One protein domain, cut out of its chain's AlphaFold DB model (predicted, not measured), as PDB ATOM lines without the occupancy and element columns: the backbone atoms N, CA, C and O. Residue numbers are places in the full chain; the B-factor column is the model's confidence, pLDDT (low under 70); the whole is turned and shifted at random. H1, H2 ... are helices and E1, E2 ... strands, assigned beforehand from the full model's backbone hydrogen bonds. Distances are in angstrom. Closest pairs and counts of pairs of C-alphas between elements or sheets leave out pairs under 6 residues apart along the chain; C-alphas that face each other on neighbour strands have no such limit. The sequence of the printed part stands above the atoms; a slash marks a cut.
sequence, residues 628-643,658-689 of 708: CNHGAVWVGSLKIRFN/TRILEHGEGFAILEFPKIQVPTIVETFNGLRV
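What this domain is: This is residues 628 to 643 and 658 to 689 of the 708 residues of the protein "Hypothetical protein" of Eutreptiella gymnastica (UniProt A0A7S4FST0). A small antiparallel sheet of three strands, with the two long strands E1 and E3 side by side and the short E2 on the far side of E3, has one short helix, H1, over its edge strand E1 and running along it. The 48 printed residues hold one named helix and three named strands, in the order E1, E2, E3, H1 along the chain, and the class is mixed, helices and strands. Across the sheet the order is E1, E3, E2. The whole is only just compact, close to loose, with a radius of gyration of the C-alphas of 11.3 A, and its C-alphas span 31 by 22 by 13 A.

How they stand to each other: E3, residues 667 to 673, is the inner strand of the sheet. E1, residues 630 to 636, is its antiparallel neighbour at 156 degrees, with N 633 and O 670 2.8 A apart, within hydrogen-bond range. E2, residues 658 to 661, is its other antiparallel neighbour at 161 degrees, with N 659 and O 669 2.9 A apart, also within range; E2 and E3 form a hairpin. H1, residues 677 to 684, is on the sheet at a height of 9.8 A, over E1, and runs along the strands, at 19 degrees to E1 on the local plane. The closest C-alphas of E1 and H1, those of Gly 631 and Val 677, are 6.3 A apart. In H1 every O i to N i+4 pair is within hydrogen-bond range. E1 and E2 are apart.

Where its parts are: E1 measures 19.2 A from first to last C-alpha, starting with C-alpha 630 at (169.783, 100.582, 238.608). E3 measures 19.9 A and E2 9.7 A. H1 measures 10.8 A and ends with C-alpha 684 at (179.884, 97.504, 223.682).

The domain as a whole: The C-alphas farthest apart, those of Cys 628 and Arg 641, are 31.8 A apart. Residues 644 to 657 are cut out, and C-alphas 643 and 658 are 10.8 A apart across the cut. The links E2 to E3 and E3 to H1 are tight. Mean pLDDT of the printed part is 88.2, with residues 628, 663 and 664 under 70.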
ATOM      1  N   CYS A 628     168.301 104.104 244.182       55.25
ATOM      2  CA  CYS A 628     169.419 103.886 243.288       55.25
ATOM      3  C   CYS A 628     168.879 103.124 242.097       55.25
ATOM      4  O   CYS A 628     168.901 101.896 242.033       55.25
ATOM      5  N   ASN A 629     168.356 103.910 241.162       80.44
ATOM      6  CA  ASN A 629     167.731 103.492 239.935       80.44
ATOM      7  C   ASN A 629     168.797 102.782 239.102       80.44
ATOM      8  O   ASN A 629     169.489 103.384 238.278       80.44
ATOM      9  N   HIS A 630     168.955 101.493 239.364       86.31
ATOM     10  CA  HIS A 630     169.783 100.582 238.608       86.31
ATOM     11  C   HIS A 630     169.006 100.101 237.382       86.31
ATOM     12  O   HIS A 630     167.775 100.071 237.351       86.31
ATOM     13  N   GLY A 631     169.735  99.729 236.340       91.31
ATOM     14  CA  GLY A 631     169.199  98.992 235.211       91.31
ATOM     15  C   GLY A 631     170.147  97.860 234.846       91.31
ATOM     16  O   GLY A 631     171.371  97.995 234.915       91.31
ATOM     17  N   ALA A 632     169.569  96.727 234.463       94.06
ATOM     18  CA  ALA A 632     170.327  95.539 234.124       94.06
ATOM     19  C   ALA A 632     170.717  95.537 232.637       94.06
ATOM     20  O   ALA A 632     169.878  95.718 231.751       94.06
ATOM     21  N   VAL A 633     171.985  95.258 232.350       94.44
ATOM     22  CA  VAL A 633     172.496  94.924 231.018       94.44
ATOM     23  C   VAL A 633     172.639  93.408 230.932       94.44
ATOM     24  O   VAL A 633     173.416  92.796 231.666       94.44
ATOM     25  N   TRP A 634     171.911  92.790 230.006       94.94
ATOM     26  CA  TRP A 634     172.123  91.397 229.628       94.94
ATOM     27  C   TRP A 634     173.244  91.316 228.589       94.94
ATOM     28  O   TRP A 634     173.171  91.968 227.545       94.94
ATOM     29  N   VAL A 635     174.264  90.502 228.869       94.75
ATOM     30  CA  VAL A 635     175.430  90.259 228.011       94.75
ATOM     31  C   VAL A 635     175.395  88.811 227.528       94.75
ATOM     32  O   VAL A 635     175.813  87.892 228.233       94.75
ATOM     33  N   GLY A 636     174.882  88.601 226.318       94.31
ATOM     34  CA  GLY A 636     174.828  87.296 225.664       94.31
ATOM     35  C   GLY A 636     176.036  86.989 224.781       94.31
ATOM     36  O   GLY A 636     176.846  87.860 224.456       94.31
ATOM     37  N   SER A 637     176.105  85.738 224.315       93.56
ATOM     38  CA  SER A 637     177.192  85.197 223.476       93.56
ATOM     39  C   SER A 637     178.575  85.167 224.140       93.56
ATOM     40  O   SER A 637     179.589  85.038 223.448       93.56
ATOM     41  N   LEU A 638     178.635  85.198 225.476       90.00
ATOM     42  CA  LEU A 638     179.849  84.838 226.207       90.00
ATOM     43  C   LEU A 638     180.170  83.353 225.973       90.00
ATOM     44  O   LEU A 638     179.392  82.582 225.412       90.00
ATOM     45  N   LYS A 639     181.373  82.929 226.344       87.88
ATOM     46  CA  LYS A 639     181.792  81.525 226.272       87.88
ATOM     47  C   LYS A 639     181.471  80.874 227.615       87.88
ATOM     48  O   LYS A 639     181.737  81.480 228.640       87.88
ATOM     49  N   ILE A 640     180.963  79.640 227.642       76.81
ATOM     50  CA  ILE A 640     180.548  78.980 228.904       76.81
ATOM     51  C   ILE A 640     181.701  78.915 229.930       76.81
ATOM     52  O   ILE A 640     181.481  79.041 231.123       76.81
ATOM     53  N   ARG A 641     182.955  78.802 229.468       77.62
ATOM     54  CA  ARG A 641     184.159  78.820 230.327       77.62
ATOM     55  C   ARG A 641     184.633  80.230 230.729       77.62
ATOM     56  O   ARG A 641     185.756  80.376 231.202       77.62
ATOM     57  N   PHE A 642     183.837  81.273 230.496       77.12
ATOM     58  CA  PHE A 642     184.198  82.664 230.769       77.12
ATOM     59  C   PHE A 642     183.786  83.079 232.189       77.12
ATOM     60  O   PHE A 642     182.881  83.882 232.384       77.12
ATOM     61  N   ASN A 643     184.476  82.541 233.195       75.75
ATOM     62  CA  ASN A 643     184.251  82.888 234.606       75.75
ATOM     63  C   ASN A 643     185.210  84.010 235.091       75.75
ATOM     64  O   ASN A 643     185.559  84.116 236.262       75.75
ATOM     65  N   THR A 658     177.411  91.622 239.286       86.81
ATOM     66  CA  THR A 658     177.687  90.708 238.158       86.81
ATOM     67  C   THR A 658     177.214  89.297 238.500       86.81
ATOM     68  O   THR A 658     177.799  88.620 239.357       86.81
ATOM     69  N   ARG A 659     176.201  88.819 237.766       86.31
ATOM     70  CA  ARG A 659     175.667  87.451 237.831       86.31
ATOM     71  C   ARG A 659     175.949  86.733 236.510       86.31
ATOM     72  O   ARG A 659     175.254  86.942 235.518       86.31
ATOM     73  N   ILE A 660     176.994  85.905 236.486       83.19
ATOM     74  CA  ILE A 660     177.313  85.026 235.348       83.19
ATOM     75  C   ILE A 660     176.445  83.769 235.462       83.19
ATOM     76  O   ILE A 660     176.348  83.188 236.542       83.19
ATOM     77  N   LEU A 661     175.810  83.358 234.364       82.12
ATOM     78  CA  LEU A 661     174.904  82.214 234.306       82.12
ATOM     79  C   LEU A 661     175.411  81.215 233.253       82.12
ATOM     80  O   LEU A 661     175.374  81.459 232.046       82.12
ATOM     81  N   GLU A 662     175.919  80.077 233.733       75.81
ATOM     82  CA  GLU A 662     176.639  79.082 232.919       75.81
ATOM     83  C   GLU A 662     175.712  78.149 232.104       75.81
ATOM     84  O   GLU A 662     176.188  77.309 231.338       75.81
ATOM     85  N   HIS A 663     174.387  78.299 232.216       68.81
ATOM     86  CA  HIS A 663     173.415  77.448 231.526       68.81
ATOM     87  C   HIS A 663     173.421  77.648 229.999       68.81
ATOM     88  O   HIS A 663     172.879  78.617 229.469       68.81
ATOM     89  N   GLY A 664     173.983  76.667 229.288       69.00
ATOM     90  CA  GLY A 664     173.765  76.410 227.859       69.00
ATOM     91  C   GLY A 664     174.501  77.340 226.894       69.00
ATOM     92  O   GLY A 664     175.315  76.875 226.100       69.00
ATOM     93  N   GLU A 665     174.222  78.642 226.940       70.19
ATOM     94  CA  GLU A 665     174.683  79.591 225.912       70.19
ATOM     95  C   GLU A 665     175.820  80.513 226.379       70.19
ATOM     96  O   GLU A 665     176.600  80.986 225.548       70.19
ATOM     97  N   GLY A 666     175.963  80.693 227.697       85.06
ATOM     98  CA  GLY A 666     176.923  81.605 228.316       85.06
ATOM     99  C   GLY A 666     176.443  83.055 228.252       85.06
ATOM    100  O   GLY A 666     176.620  83.739 227.240       85.06
ATOM    101  N   PHE A 667     175.857  83.536 229.348       91.50
ATOM    102  CA  PHE A 667     175.440  84.930 229.482       91.50
ATOM    103  C   PHE A 667     175.732  85.478 230.881       91.50
ATOM    104  O   PHE A 667     175.914  84.726 231.839       91.50
ATOM    105  N   ALA A 668     175.787  86.800 230.988       91.56
ATOM    106  CA  ALA A 668     175.893  87.509 232.255       91.56
ATOM    107  C   ALA A 668     174.814  88.589 232.351       91.56
ATOM    108  O   ALA A 668     174.351  89.115 231.338       91.56
ATOM    109  N   ILE A 669     174.431  88.919 233.580       93.38
ATOM    110  CA  ILE A 669     173.625  90.091 233.914       93.38
ATOM    111  C   ILE A 669     174.525  91.020 234.727       93.38
ATOM    112  O   ILE A 669     175.145  90.580 235.700       93.38
ATOM    113  N   LEU A 670     174.630  92.271 234.280       93.94
ATOM    114  CA  LEU A 670     175.432  93.330 234.888       93.94
ATOM    115  C   LEU A 670     174.501  94.465 235.321       93.94
ATOM    116  O   LEU A 670     173.687  94.907 234.512       93.94
ATOM    117  N   GLU A 671     174.621  94.963 236.544       93.94
ATOM    118  CA  GLU A 671     173.795  96.079 237.028       93.94
ATOM    119  C   GLU A 671     174.597  97.378 237.058       93.94
ATOM    120  O   GLU A 671     175.657  97.459 237.678       93.94
ATOM    121  N   PHE A 672     174.074  98.404 236.387       92.44
ATOM    122  CA  PHE A 672     174.656  99.744 236.317       92.44
ATOM    123  C   PHE A 672     173.627 100.778 236.781       92.44
ATOM    124  O   PHE A 672     172.426 100.512 236.694       92.44
ATOM    125  N   PRO A 673     174.044 101.993 237.176       91.19
ATOM    126  CA  PRO A 673     173.135 103.133 237.240       91.19
ATOM    127  C   PRO A 673     172.378 103.279 235.908       91.19
ATOM    128  O   PRO A 673     172.987 103.273 234.836       91.19
ATOM    129  N   LYS A 674     171.051 103.427 235.954       89.12
ATOM    130  CA  LYS A 674     170.124 103.440 234.799       89.12
ATOM    131  C   LYS A 674     170.482 104.476 233.728       89.12
ATOM    132  O   LYS A 674     170.221 104.244 232.553       89.12
ATOM    133  N   ILE A 675     171.153 105.564 234.115       90.44
ATOM    134  CA  ILE A 675     171.700 106.591 233.211       90.44
ATOM    135  C   ILE A 675     172.878 106.097 232.343       90.44
ATOM    136  O   ILE A 675     173.079 106.600 231.243       90.44
ATOM    137  N   GLN A 676     173.640 105.094 232.794       92.00
ATOM    138  CA  GLN A 676     174.775 104.518 232.056       92.00
ATOM    139  C   GLN A 676     174.359 103.363 231.131       92.00
ATOM    140  O   GLN A 676     175.031 103.097 230.137       92.00
ATOM    141  N   VAL A 677     173.251 102.679 231.439       94.31
ATOM    142  CA  VAL A 677     172.775 101.483 230.719       94.31
ATOM    143  C   VAL A 677     172.659 101.677 229.196       94.31
ATOM    144  O   VAL A 677     173.155 100.801 228.480       94.31
ATOM    145  N   PRO A 678     172.090 102.780 228.658       94.06
ATOM    146  CA  PRO A 678     172.053 103.006 227.212       94.06
ATOM    147  C   PRO A 678     173.460 103.081 226.611       94.06
ATOM    148  O   PRO A 678     173.756 102.369 225.655       94.06
ATOM    149  N   THR A 679     174.349 103.861 227.232       95.31
ATOM    150  CA  THR A 679     175.735 104.074 226.793       95.31
ATOM    151  C   THR A 679     176.548 102.781 226.791       95.31
ATOM    152  O   THR A 679     177.283 102.524 225.840       95.31
ATOM    153  N   ILE A 680     176.399 101.932 227.816       95.88
ATOM    154  CA  ILE A 680     177.054 100.615 227.879       95.88
ATOM    155  C   ILE A 680     176.550  99.703 226.748       95.88
ATOM    156  O   ILE A 680     177.349  99.051 226.075       95.88
ATOM    157  N   VAL A 681     175.236  99.672 226.501       96.69
ATOM    158  CA  VAL A 681     174.655  98.856 225.424       96.69
ATOM    159  C   VAL A 681     175.102  99.360 224.052       96.69
ATOM    160  O   VAL A 681     175.538  98.553 223.238       96.69
ATOM    161  N   GLU A 682     175.058 100.664 223.791       96.69
ATOM    162  CA  GLU A 682     175.474 101.243 222.508       96.69
ATOM    163  C   GLU A 682     176.976 101.057 222.239       96.69
ATOM    164  O   GLU A 682     177.357 100.626 221.152       96.69
ATOM    165  N   THR A 683     177.828 101.298 223.243       96.25
ATOM    166  CA  THR A 683     179.294 101.255 223.091       96.25
ATOM    167  C   THR A 683     179.835  99.837 222.895       96.25
ATOM    168  O   THR A 683     180.769  99.636 222.117       96.25
ATOM    169  N   PHE A 684     179.285  98.844 223.605       97.00
ATOM    170  CA  PHE A 684     179.884  97.504 223.682       97.00
ATOM    171  C   PHE A 684     179.084  96.391 222.977       97.00
ATOM    172  O   PHE A 684     179.574  95.261 222.868       97.00
ATOM    173  N   ASN A 685     177.882  96.660 222.455       97.31
ATOM    174  CA  ASN A 685     177.154  95.675 221.650       97.31
ATOM    175  C   ASN A 685     177.927  95.329 220.363       97.31
ATOM    176  O   ASN A 685     178.394  96.197 219.631       97.31
ATOM    177  N   GLY A 686     178.073  94.038 220.066       96.44
ATOM    178  CA  GLY A 686     178.859  93.558 218.930       96.44
ATOM    179  C   GLY A 686     180.375  93.475 219.162       96.44
ATOM    180  O   GLY A 686     181.067  92.978 218.263       96.44
ATOM    181  N   LEU A 687     180.892  93.883 220.334       95.88
ATOM    182  CA  LEU A 687     182.308  93.740 220.715       95.88
ATOM    183  C   LEU A 687     182.787  92.295 220.508       95.88
ATOM    184  O   LEU A 687     182.078  91.341 220.837       95.88
ATOM    185  N   ARG A 688     183.996  92.115 219.961       94.69
ATOM    186  CA  ARG A 688     184.562  90.782 219.703       94.69
ATOM    187  C   ARG A 688     185.379  90.255 220.878       94.69
ATOM    188  O   ARG A 688     186.378  90.854 221.253       94.69
ATOM    189  N   VAL A 689     184.987  89.084 221.378       91.69
ATOM    190  CA  VAL A 689     185.587  88.394 222.529       91.69
ATOM    191  C   VAL A 689     185.611  86.899 222.227       91.69
ATOM    192  O   VAL A 689     184.596  86.344 221.811       91.69
TER     193      VAL A 689